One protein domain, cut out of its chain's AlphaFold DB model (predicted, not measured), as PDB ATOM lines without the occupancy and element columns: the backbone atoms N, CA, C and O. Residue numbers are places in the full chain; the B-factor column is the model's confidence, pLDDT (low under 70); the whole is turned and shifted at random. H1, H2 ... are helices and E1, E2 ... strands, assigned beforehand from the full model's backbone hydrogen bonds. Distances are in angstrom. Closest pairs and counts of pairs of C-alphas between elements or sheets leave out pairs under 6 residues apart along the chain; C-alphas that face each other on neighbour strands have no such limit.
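This is residues 27 to 95 of the 96 residues of the protein "Cadmium translocating P-type ATPase CadA, putative" of Staphylococcus aureus (UniProt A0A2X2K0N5). Two helices of equal length, H1 and H2, form a helical hairpin, and a small two-strand hairpin, E1 and E2, sits near the end of H1. Long stretches without named elements run past the helices: residues 27 to 43 pass H2 and swing out in a loop, of which residues 38 to 43 stick out, and residues 73 to 85 lead from the end of H2 past H1 to the strands. The printed part has 69 residues, with two named helices followed by two named strands in the order H1, H2, E1, E2; the sheet has the order E1 - E2 and is antiparallel. The class is mostly helix, though under half of the residues are in named elements. The whole is compact, with a radius of gyration of the C-alphas of 12.2 A, and spans 34 by 32 by 23 A.

Residues 27 to 43 hold no named element, and residues 38 to 43 stand free. H1, residues 44 to 55, and H2, residues 61 to 72, are a helical hairpin. They touch, their closest C-alphas being those of Glu 55 and Ala 63, 5.2 A apart. They run opposite ways at a steep tilt of 43 degrees. In H1 and H2 every O i to N i+4 pair is within hydrogen-bond range. E1, residues 86 to 88, and E2, residues 92 to 94, are a hairpin of antiparallel neighbours, with 150 degrees between their directions. N 88 and O 92 are within hydrogen-bond range at 2.8 A, and so are N 86 and O 94 at 2.9 A. The C-alphas of Ser 87 and Ile 93 face each other at 4.5 A. The closest C-alphas of H1 and E2 are those of Leu 54 and Gln 94, 7.3 A apart. H1 and E1 are apart, and so are H2 and E2.

H1 begins at C-alpha 44, at (89.389, -2.524, -8.567), and is 16.2 A long from Glu 44 to Glu 55. H2 runs from Pro 61 to Gln 72, 16.9 A, and ends at C-alpha 72, at (94.444, -16.034, -5.129). E1, Thr 86 to Ile 88, is 6.3 A long. E2, Gly 92 to Gln 94, is 7.1 A long and ends at C-alpha 94, at (91.710, -6.993, -27.311).

The C-alphas of Lys 27 and Gln 41 are the two farthest apart, at 36.0 A. The printed part has no cut. The link from H2 to E1, 13 residues, is long; the links from H1 to H2 and from E1 to E2 are tight. The mean pLDDT of the printed part is 94.5, and no printed residue is under 70.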
ATOM      1  N   LYS A  27     112.313 -17.614  -9.313       93.88
ATOM      2  CA  LYS A  27     111.530 -18.766  -9.791       93.88
ATOM      3  C   LYS A  27     111.376 -18.833 -11.318       93.88
ATOM      4  O   LYS A  27     110.849 -19.814 -11.821       93.88
ATOM      5  N   GLY A  28     111.775 -17.787 -12.050       93.19
ATOM      6  CA  GLY A  28     111.647 -17.724 -13.510       93.19
ATOM      7  C   GLY A  28     110.205 -17.689 -14.028       93.19
ATOM      8  O   GLY A  28     109.988 -17.829 -15.225       93.19
ATOM      9  N   VAL A  29     109.226 -17.482 -13.144       93.00
ATOM     10  CA  VAL A  29     107.808 -17.335 -13.487       93.00
ATOM     11  C   VAL A  29     107.327 -15.939 -13.081       93.00
ATOM     12  O   VAL A  29     107.592 -15.533 -11.944       93.00
ATOM     13  N   PRO A  30     106.654 -15.187 -13.972       95.12
ATOM     14  CA  PRO A  30     106.098 -13.884 -13.625       95.12
ATOM     15  C   PRO A  30     105.011 -13.993 -12.553       95.12
ATOM     16  O   PRO A  30     104.300 -14.997 -12.467       95.12
ATOM     17  N   VAL A  31     104.877 -12.938 -11.751       96.06
ATOM     18  CA  VAL A  31     103.829 -12.775 -10.737       96.06
ATOM     19  C   VAL A  31     103.356 -11.325 -10.756       96.06
ATOM     20  O   VAL A  31     104.164 -10.424 -10.986       96.06
ATOM     21  N   VAL A  32     102.063 -11.093 -10.530       97.12
ATOM     22  CA  VAL A  32     101.532  -9.736 -10.344       97.12
ATOM     23  C   VAL A  32     101.939  -9.256  -8.951       97.12
ATOM     24  O   VAL A  32     101.578  -9.888  -7.959       97.12
ATOM     25  N   THR A  33     102.712  -8.173  -8.877       96.25
ATOM     26  CA  THR A  33     103.145  -7.571  -7.604       96.25
ATOM     27  C   THR A  33     102.206  -6.465  -7.151       96.25
ATOM     28  O   THR A  33     101.879  -6.381  -5.972       96.25
ATOM     29  N   ASP A  34     101.745  -5.655  -8.101       95.06
ATOM     30  CA  ASP A  34     100.952  -4.462  -7.863       95.06
ATOM     31  C   ASP A  34      99.841  -4.382  -8.911       95.06
ATOM     32  O   ASP A  34     100.078  -4.588 -10.103       95.06
ATOM     33  N   PHE A  35      98.642  -4.030  -8.463       95.00
ATOM     34  CA  PHE A  35      97.533  -3.627  -9.314       95.00
ATOM     35  C   PHE A  35      97.014  -2.295  -8.776       95.00
ATOM     36  O   PHE A  35      96.833  -2.139  -7.571       95.00
ATOM     37  N   LYS A  36      96.902  -1.289  -9.647       94.56
ATOM     38  CA  LYS A  36      96.512   0.071  -9.258       94.56
ATOM     39  C   LYS A  36      95.534   0.624 -10.274       94.56
ATOM     40  O   LYS A  36      95.880   0.775 -11.446       94.56
ATOM     41  N   VAL A  37      94.340   0.956  -9.810       96.00
ATOM     42  CA  VAL A  37      93.351   1.683 -10.603       96.00
ATOM     43  C   VAL A  37      93.655   3.174 -10.512       96.00
ATOM     44  O   VAL A  37      93.928   3.691  -9.435       96.00
ATOM     45  N   LEU A  38      93.658   3.858 -11.657       95.25
ATOM     46  CA  LEU A  38      93.960   5.294 -11.724       95.25
ATOM     47  C   LEU A  38      92.716   6.180 -11.592       95.25
ATOM     48  O   LEU A  38      92.844   7.375 -11.352       95.25
ATOM     49  N   ASN A  39      91.531   5.611 -11.813       94.62
ATOM     50  CA  ASN A  39      90.257   6.299 -11.682       94.62
ATOM     51  C   ASN A  39      89.528   5.788 -10.439       94.62
ATOM     52  O   ASN A  39      89.072   4.649 -10.426       94.62
ATOM     53  N   ASP A  40      89.355   6.656  -9.446       92.00
ATOM     54  CA  ASP A  40      88.696   6.330  -8.175       92.00
ATOM     55  C   ASP A  40      87.212   5.945  -8.331       92.00
ATOM     56  O   ASP A  40      86.607   5.411  -7.404       92.00
ATOM     57  N   GLN A  41      86.605   6.215  -9.491       95.19
ATOM     58  CA  GLN A  41      85.232   5.807  -9.804       95.19
ATOM     59  C   GLN A  41      85.127   4.357 -10.293       95.19
ATOM     60  O   GLN A  41      84.016   3.855 -10.443       95.19
ATOM     61  N   VAL A  42      86.253   3.704 -10.589       95.44
ATOM     62  CA  VAL A  42      86.287   2.332 -11.101       95.44
ATOM     63  C   VAL A  42      86.621   1.382  -9.960       95.44
ATOM     64  O   VAL A  42      87.640   1.538  -9.287       95.44
ATOM     65  N   GLU A  43      85.780   0.370  -9.761       94.56
ATOM     66  CA  GLU A  43      86.040  -0.648  -8.753       94.56
ATOM     67  C   GLU A  43      87.200  -1.558  -9.189       94.56
ATOM     68  O   GLU A  43      87.201  -2.139 -10.276       94.56
ATOM     69  N   GLU A  44      88.192  -1.717  -8.310       94.75
ATOM     70  CA  GLU A  44      89.389  -2.524  -8.567       94.75
ATOM     71  C   GLU A  44      89.057  -3.969  -8.948       94.75
ATOM     72  O   GLU A  44      89.590  -4.496  -9.925       94.75
ATOM     73  N   LYS A  45      88.132  -4.598  -8.220       94.44
ATOM     74  CA  LYS A  45      87.736  -5.986  -8.473       94.44
ATOM     75  C   LYS A  45      86.995  -6.155  -9.791       94.44
ATOM     76  O   LYS A  45      87.221  -7.149 -10.477       94.44
ATOM     77  N   GLU A  46      86.139  -5.201 -10.146       94.50
ATOM     78  CA  GLU A  46      85.402  -5.218 -11.410       94.50
ATOM     79  C   GLU A  46      86.371  -5.105 -12.588       94.50
ATOM     80  O   GLU A  46      86.372  -5.955 -13.481       94.50
ATOM     81  N   LEU A  47      87.278  -4.122 -12.552       95.75
ATOM     82  CA  LEU A  47      88.278  -3.964 -13.604       95.75
ATOM     83  C   LEU A  47      89.177  -5.198 -13.712       95.75
ATOM     84  O   LEU A  47      89.484  -5.657 -14.814       95.75
ATOM     85  N   PHE A  48      89.591  -5.758 -12.576       96.81
ATOM     86  CA  PHE A  48      90.457  -6.928 -12.583       96.81
ATOM     87  C   PHE A  48      89.735  -8.190 -13.072       96.81
ATOM     88  O   PHE A  48      90.345  -9.014 -13.755       96.81
ATOM     89  N   SER A  49      88.430  -8.311 -12.816       96.69
ATOM     90  CA  SER A  49      87.573  -9.351 -13.395       96.69
ATOM     91  C   SER A  49      87.536  -9.268 -14.923       96.69
ATOM     92  O   SER A  49      87.795 -10.269 -15.595       96.69
ATOM     93  N   ILE A  50      87.341  -8.068 -15.483       95.50
ATOM     94  CA  ILE A  50      87.341  -7.840 -16.938       95.50
ATOM     95  C   ILE A  50      88.696  -8.203 -17.555       95.50
ATOM     96  O   ILE A  50      88.757  -8.942 -18.541       95.50
ATOM     97  N   ILE A  51      89.796  -7.739 -16.953       95.62
ATOM     98  CA  ILE A  51      91.156  -8.060 -17.412       95.62
ATOM     99  C   ILE A  51      91.388  -9.575 -17.383       95.62
ATOM    100  O   ILE A  51      91.928 -10.136 -18.336       95.62
ATOM    101  N   THR A  52      90.954 -10.249 -16.318       96.88
ATOM    102  CA  THR A  52      91.105 -11.702 -16.172       96.88
ATOM    103  C   THR A  52      90.314 -12.455 -17.241       96.88
ATOM    104  O   THR A  52      90.838 -13.391 -17.843       96.88
ATOM    105  N   ALA A  53      89.083 -12.029 -17.537       96.50
ATOM    106  CA  ALA A  53      88.275 -12.627 -18.598       96.50
ATOM    107  C   ALA A  53      88.926 -12.474 -19.980       96.50
ATOM    108  O   ALA A  53      88.914 -13.413 -20.782       96.50
ATOM    109  N   LEU A  54      89.540 -11.317 -20.245       95.69
ATOM    110  CA  LEU A  54      90.263 -11.067 -21.487       95.69
ATOM    111  C   LEU A  54      91.532 -11.936 -21.587       95.69
ATOM    112  O   LEU A  54      91.774 -12.572 -22.616       95.69
ATOM    113  N   GLU A  55      92.311 -12.023 -20.507       96.00
ATOM    114  CA  GLU A  55      93.560 -12.797 -20.436       96.00
ATOM    115  C   GLU A  55      93.343 -14.316 -20.391       96.00
ATOM    116  O   GLU A  55      94.242 -15.070 -20.759       96.00
ATOM    117  N   TYR A  56      92.149 -14.792 -20.028       93.56
ATOM    118  CA  TYR A  56      91.827 -16.222 -19.968       93.56
ATOM    119  C   TYR A  56      92.117 -16.972 -21.283       93.56
ATOM    120  O   TYR A  56      92.501 -18.141 -21.268       93.56
ATOM    121  N   ARG A  57      91.970 -16.302 -22.436       88.62
ATOM    122  CA  ARG A  57      92.239 -16.880 -23.769       88.62
ATOM    123  C   ARG A  57      93.688 -16.686 -24.248       88.62
ATOM    124  O   ARG A  57      94.040 -17.151 -25.333       88.62
ATOM    125  N   SER A  58      94.532 -16.010 -23.471       90.00
ATOM    126  CA  SER A  58      95.923 -15.698 -23.811       90.00
ATOM    127  C   SER A  58      96.882 -16.802 -23.348       90.00
ATOM    128  O   SER A  58      96.831 -17.270 -22.215       90.00
ATOM    129  N   GLN A  59      97.816 -17.201 -24.216       86.88
ATOM    130  CA  GLN A  59      98.883 -18.161 -23.877       86.88
ATOM    131  C   GLN A  59     100.160 -17.483 -23.349       86.88
ATOM    132  O   GLN A  59     101.196 -18.129 -23.186       86.88
ATOM    133  N   HIS A  60     100.124 -16.171 -23.107       90.94
ATOM    134  CA  HIS A  60     101.304 -15.424 -22.691       90.94
ATOM    135  C   HIS A  60     101.674 -15.721 -21.219       90.94
ATOM    136  O   HIS A  60     100.786 -15.782 -20.367       90.94
ATOM    137  N   PRO A  61     102.968 -15.824 -20.846       91.62
ATOM    138  CA  PRO A  61     103.370 -16.038 -19.449       91.62
ATOM    139  C   PRO A  61     102.849 -14.978 -18.465       91.62
ATOM    140  O   PRO A  61     102.640 -15.276 -17.292       91.62
ATOM    141  N   LEU A  62     102.619 -13.746 -18.936       94.50
ATOM    142  CA  LEU A  62     102.002 -12.685 -18.124       94.50
ATOM    143  C   LEU A  62     100.507 -12.925 -17.882       94.50
ATOM    144  O   LEU A  62     100.047 -12.695 -16.769       94.50
ATOM    145  N   ALA A  63      99.783 -13.475 -18.862       95.19
ATOM    146  CA  ALA A  63      98.390 -13.878 -18.688       95.19
ATOM    147  C   ALA A  63      98.275 -14.902 -17.557       95.19
ATOM    148  O   ALA A  63      97.491 -14.743 -16.629       95.19
ATOM    149  N   SER A  64      99.169 -15.897 -17.548       94.81
ATOM    150  CA  SER A  64      99.235 -16.892 -16.471       94.81
ATOM    151  C   SER A  64      99.485 -16.275 -15.087       94.81
ATOM    152  O   SER A  64      98.999 -16.803 -14.088       94.81
ATOM    153  N   ALA A  65     100.238 -15.175 -15.002       97.12
ATOM    154  CA  ALA A  65     100.448 -14.460 -13.745       97.12
ATOM    155  C   ALA A  65      99.177 -13.735 -13.278       97.12
ATOM    156  O   ALA A  65      98.866 -13.777 -12.088       97.12
ATOM    157  N   ILE A  66      98.433 -13.129 -14.210       97.50
ATOM    158  CA  ILE A  66      97.140 -12.481 -13.950       97.50
ATOM    159  C   ILE A  66      96.111 -13.517 -13.487       97.50
ATOM    160  O   ILE A  66      95.526 -13.345 -12.421       97.50
ATOM    161  N   MET A  67      95.977 -14.641 -14.201       96.69
ATOM    162  CA  MET A  67      95.052 -15.722 -13.834       96.69
ATOM    163  C   MET A  67      95.319 -16.260 -12.423       96.69
ATOM    164  O   MET A  67      94.391 -16.433 -11.637       96.69
ATOM    165  N   LYS A  68      96.593 -16.480 -12.069       96.62
ATOM    166  CA  LYS A  68      96.975 -16.925 -10.718       96.62
ATOM    167  C   LYS A  68      96.648 -15.893  -9.647       96.62
ATOM    168  O   LYS A  68      96.265 -16.267  -8.544       96.62
ATOM    169  N   LYS A  69      96.831 -14.605  -9.945       97.62
ATOM    170  CA  LYS A  69      96.503 -13.530  -9.007       97.62
ATOM    171  C   LYS A  69      94.989 -13.431  -8.799       97.62
ATOM    172  O   LYS A  69      94.552 -13.352  -7.658       97.62
ATOM    173  N   ALA A  70      94.203 -13.543  -9.869       97.19
ATOM    174  CA  ALA A  70      92.745 -13.601  -9.798       97.19
ATOM    175  C   ALA A  70      92.247 -14.794  -8.965       97.19
ATOM    176  O   ALA A  70      91.365 -14.628  -8.127       97.19
ATOM    177  N   GLU A  71      92.853 -15.975  -9.131       96.62
ATOM    178  CA  GLU A  71      92.553 -17.157  -8.312       96.62
ATOM    179  C   GLU A  71      92.870 -16.921  -6.824       96.62
ATOM    180  O   GLU A  71      92.035 -17.194  -5.964       96.62
ATOM    181  N   GLN A  72      94.040 -16.354  -6.508       96.62
ATOM    182  CA  GLN A  72      94.444 -16.034  -5.129       96.62
ATOM    183  C   GLN A  72      93.521 -15.010  -4.458       96.62
ATOM    184  O   GLN A  72      93.224 -15.131  -3.268       96.62
ATOM    185  N   ASP A  73      93.059 -14.023  -5.221       96.06
ATOM    186  CA  ASP A  73      92.213 -12.936  -4.730       96.06
ATOM    187  C   ASP A  73      90.708 -13.271  -4.810       96.06
ATOM    188  O   ASP A  73      89.873 -12.450  -4.427       96.06
ATOM    189  N   ASN A  74      90.353 -14.486  -5.252       96.19
ATOM    190  CA  ASN A  74      88.977 -14.958  -5.463       96.19
ATOM    191  C   ASN A  74      88.158 -14.036  -6.385       96.19
ATOM    192  O   ASN A  74      87.004 -13.706  -6.105       96.19
ATOM    193  N   ILE A  75      88.766 -13.598  -7.487       96.81
ATOM    194  CA  ILE A  75      88.118 -12.773  -8.504       96.81
ATOM    195  C   ILE A  75      87.337 -13.674  -9.461       96.81
ATOM    196  O   ILE A  75      87.910 -14.442 -10.236       96.81
ATOM    197  N   THR A  76      86.013 -13.553  -9.435       95.56
ATOM    198  CA  THR A  76      85.134 -14.196 -10.415       95.56
ATOM    199  C   THR A  76      85.176 -13.419 -11.725       95.56
ATOM    200  O   THR A  76      84.917 -12.220 -11.735       95.56
ATOM    201  N   TYR A  77      85.475 -14.103 -12.829       95.00
ATOM    202  CA  TYR A  77      85.521 -13.531 -14.184       95.00
ATOM    203  C   TYR A  77      84.651 -14.297 -15.193       95.00
ATOM    204  O   TYR A  77      84.523 -13.883 -16.339       95.00
ATOM    205  N   SER A  78      84.036 -15.410 -14.779       92.19
ATOM    206  CA  SER A  78      83.218 -16.275 -15.641       92.19
ATOM    207  C   SER A  78      81.955 -15.605 -16.179       92.19
ATOM    208  O   SER A  78      81.449 -16.014 -17.222       92.19
ATOM    209  N   ASP A  79      81.448 -14.595 -15.471       92.31
ATOM    210  CA  ASP A  79      80.238 -13.865 -15.857       92.31
ATOM    211  C   ASP A  79      80.533 -12.755 -16.878       92.31
ATOM    212  O   ASP A  79      79.622 -12.268 -17.551       92.31
ATOM    213  N   VAL A  80      81.809 -12.386 -17.041       94.50
ATOM    214  CA  VAL A  80      82.248 -11.416 -18.044       94.50
ATOM    215  C   VAL A  80      82.386 -12.128 -19.385       94.50
ATOM    216  O   VAL A  80      83.221 -13.015 -19.573       94.50
ATOM    217  N   ARG A  81      81.552 -11.730 -20.343       93.25
ATOM    218  CA  ARG A  81      81.654 -12.210 -21.720       93.25
ATOM    219  C   ARG A  81      82.649 -11.352 -22.480       93.25
ATOM    220  O   ARG A  81      82.586 -10.137 -22.401       93.25
ATOM    221  N   VAL A  82      83.537 -12.023 -23.208       94.31
ATOM    222  CA  VAL A  82      84.482 -11.391 -24.129       94.31
ATOM    223  C   VAL A  82      84.191 -11.887 -25.539       94.31
ATOM    224  O   VAL A  82      84.391 -13.073 -25.867       94.31
ATOM    225  N   GLU A  83      83.727 -10.966 -26.364       93.81
ATOM    226  CA  GLU A  83      83.466 -11.110 -27.787       93.81
ATOM    227  C   GLU A  83      84.657 -10.568 -28.597       93.81
ATOM    228  O   GLU A  83      85.528  -9.866 -28.080       93.81
ATOM    229  N   ASP A  84      84.763 -10.994 -29.859       94.06
ATOM    230  CA  ASP A  84      85.787 -10.534 -30.813       94.06
ATOM    231  C   ASP A  84      87.246 -10.571 -30.314       94.06
ATOM    232  O   ASP A  84      88.100  -9.774 -30.718       94.06
ATOM    233  N   PHE A  85      87.558 -11.548 -29.453       94.38
ATOM    234  CA  PHE A  85      88.903 -11.723 -28.909       94.38
ATOM    235  C   PHE A  85      89.949 -11.830 -30.025       94.38
ATOM    236  O   PHE A  85      89.895 -12.731 -30.865       94.38
ATOM    237  N   THR A  86      90.950 -10.951 -29.982       93.94
ATOM    238  CA  THR A  86      92.059 -10.922 -30.937       93.94
ATOM    239  C   THR A  86      93.385 -10.739 -30.210       93.94
ATOM    240  O   THR A  86      93.542  -9.830 -29.396       93.94
ATOM    241  N   SER A  87      94.374 -11.566 -30.558       92.75
ATOM    242  CA  SER A  87      95.765 -11.367 -30.151       92.75
ATOM    243  C   SER A  87      96.513 -10.581 -31.224       92.75
ATOM    244  O   SER A  87      96.581 -10.997 -32.382       92.75
ATOM    245  N   ILE A  88      97.070  -9.435 -30.841       92.56
ATOM    246  CA  ILE A  88      97.832  -8.550 -31.716       92.56
ATOM    247  C   ILE A  88      99.311  -8.716 -31.373       92.56
ATOM    248  O   ILE A  88      99.797  -8.241 -30.341       92.56
ATOM    249  N   THR A  89     100.050  -9.384 -32.260       89.31
ATOM    250  CA  THR A  89     101.477  -9.663 -32.070       89.31
ATOM    251  C   THR A  89     102.263  -8.389 -31.757       89.31
ATOM    252  O   THR A  89     102.202  -7.400 -32.486       89.31
ATOM    253  N   GLY A  90     103.005  -8.418 -30.647       91.25
ATOM    254  CA  GLY A  90     103.814  -7.291 -30.180       91.25
ATOM    255  C   GLY A  90     103.029  -6.133 -29.557       91.25
ATOM    256  O   GLY A  90     103.650  -5.132 -29.210       91.25
ATOM    257  N   ARG A  91     101.697  -6.234 -29.411       92.38
ATOM    258  CA  ARG A  91     100.859  -5.177 -28.807       92.38
ATOM    259  C   ARG A  91      99.957  -5.654 -27.669       92.38
ATOM    260  O   ARG A  91      99.629  -4.841 -26.816       92.38
ATOM    261  N   GLY A  92      99.588  -6.934 -27.634       92.69
ATOM    262  CA  GLY A  92      98.767  -7.508 -26.565       92.69
ATOM    263  C   GLY A  92      97.494  -8.152 -27.098       92.69
ATOM    264  O   GLY A  92      97.509  -8.767 -28.162       92.69
ATOM    265  N   ILE A  93      96.406  -8.025 -26.345       94.69
ATOM    266  CA  ILE A  93      95.104  -8.632 -26.638       94.69
ATOM    267  C   ILE A  93      93.999  -7.575 -26.597       94.69
ATOM    268  O   ILE A  93      94.129  -6.563 -25.910       94.69
ATOM    269  N   GLN A  94      92.918  -7.817 -27.332       94.31
ATOM    270  CA  GLN A  94      91.710  -6.993 -27.311       94.31
ATOM    271  C   GLN A  94      90.461  -7.871 -27.418       94.31
ATOM    272  O   GLN A  94      90.533  -8.992 -27.925       94.31
ATOM    273  N   GLY A  95      89.334  -7.343 -26.961       92.94
ATOM    274  CA  GLY A  95      88.007  -7.949 -27.015       92.94
ATOM    275  C   GLY A  95      86.978  -6.936 -26.515       92.94
ATOM    276  O   GLY A  95      87.370  -5.905 -25.954       92.94
TER     277      GLY A  95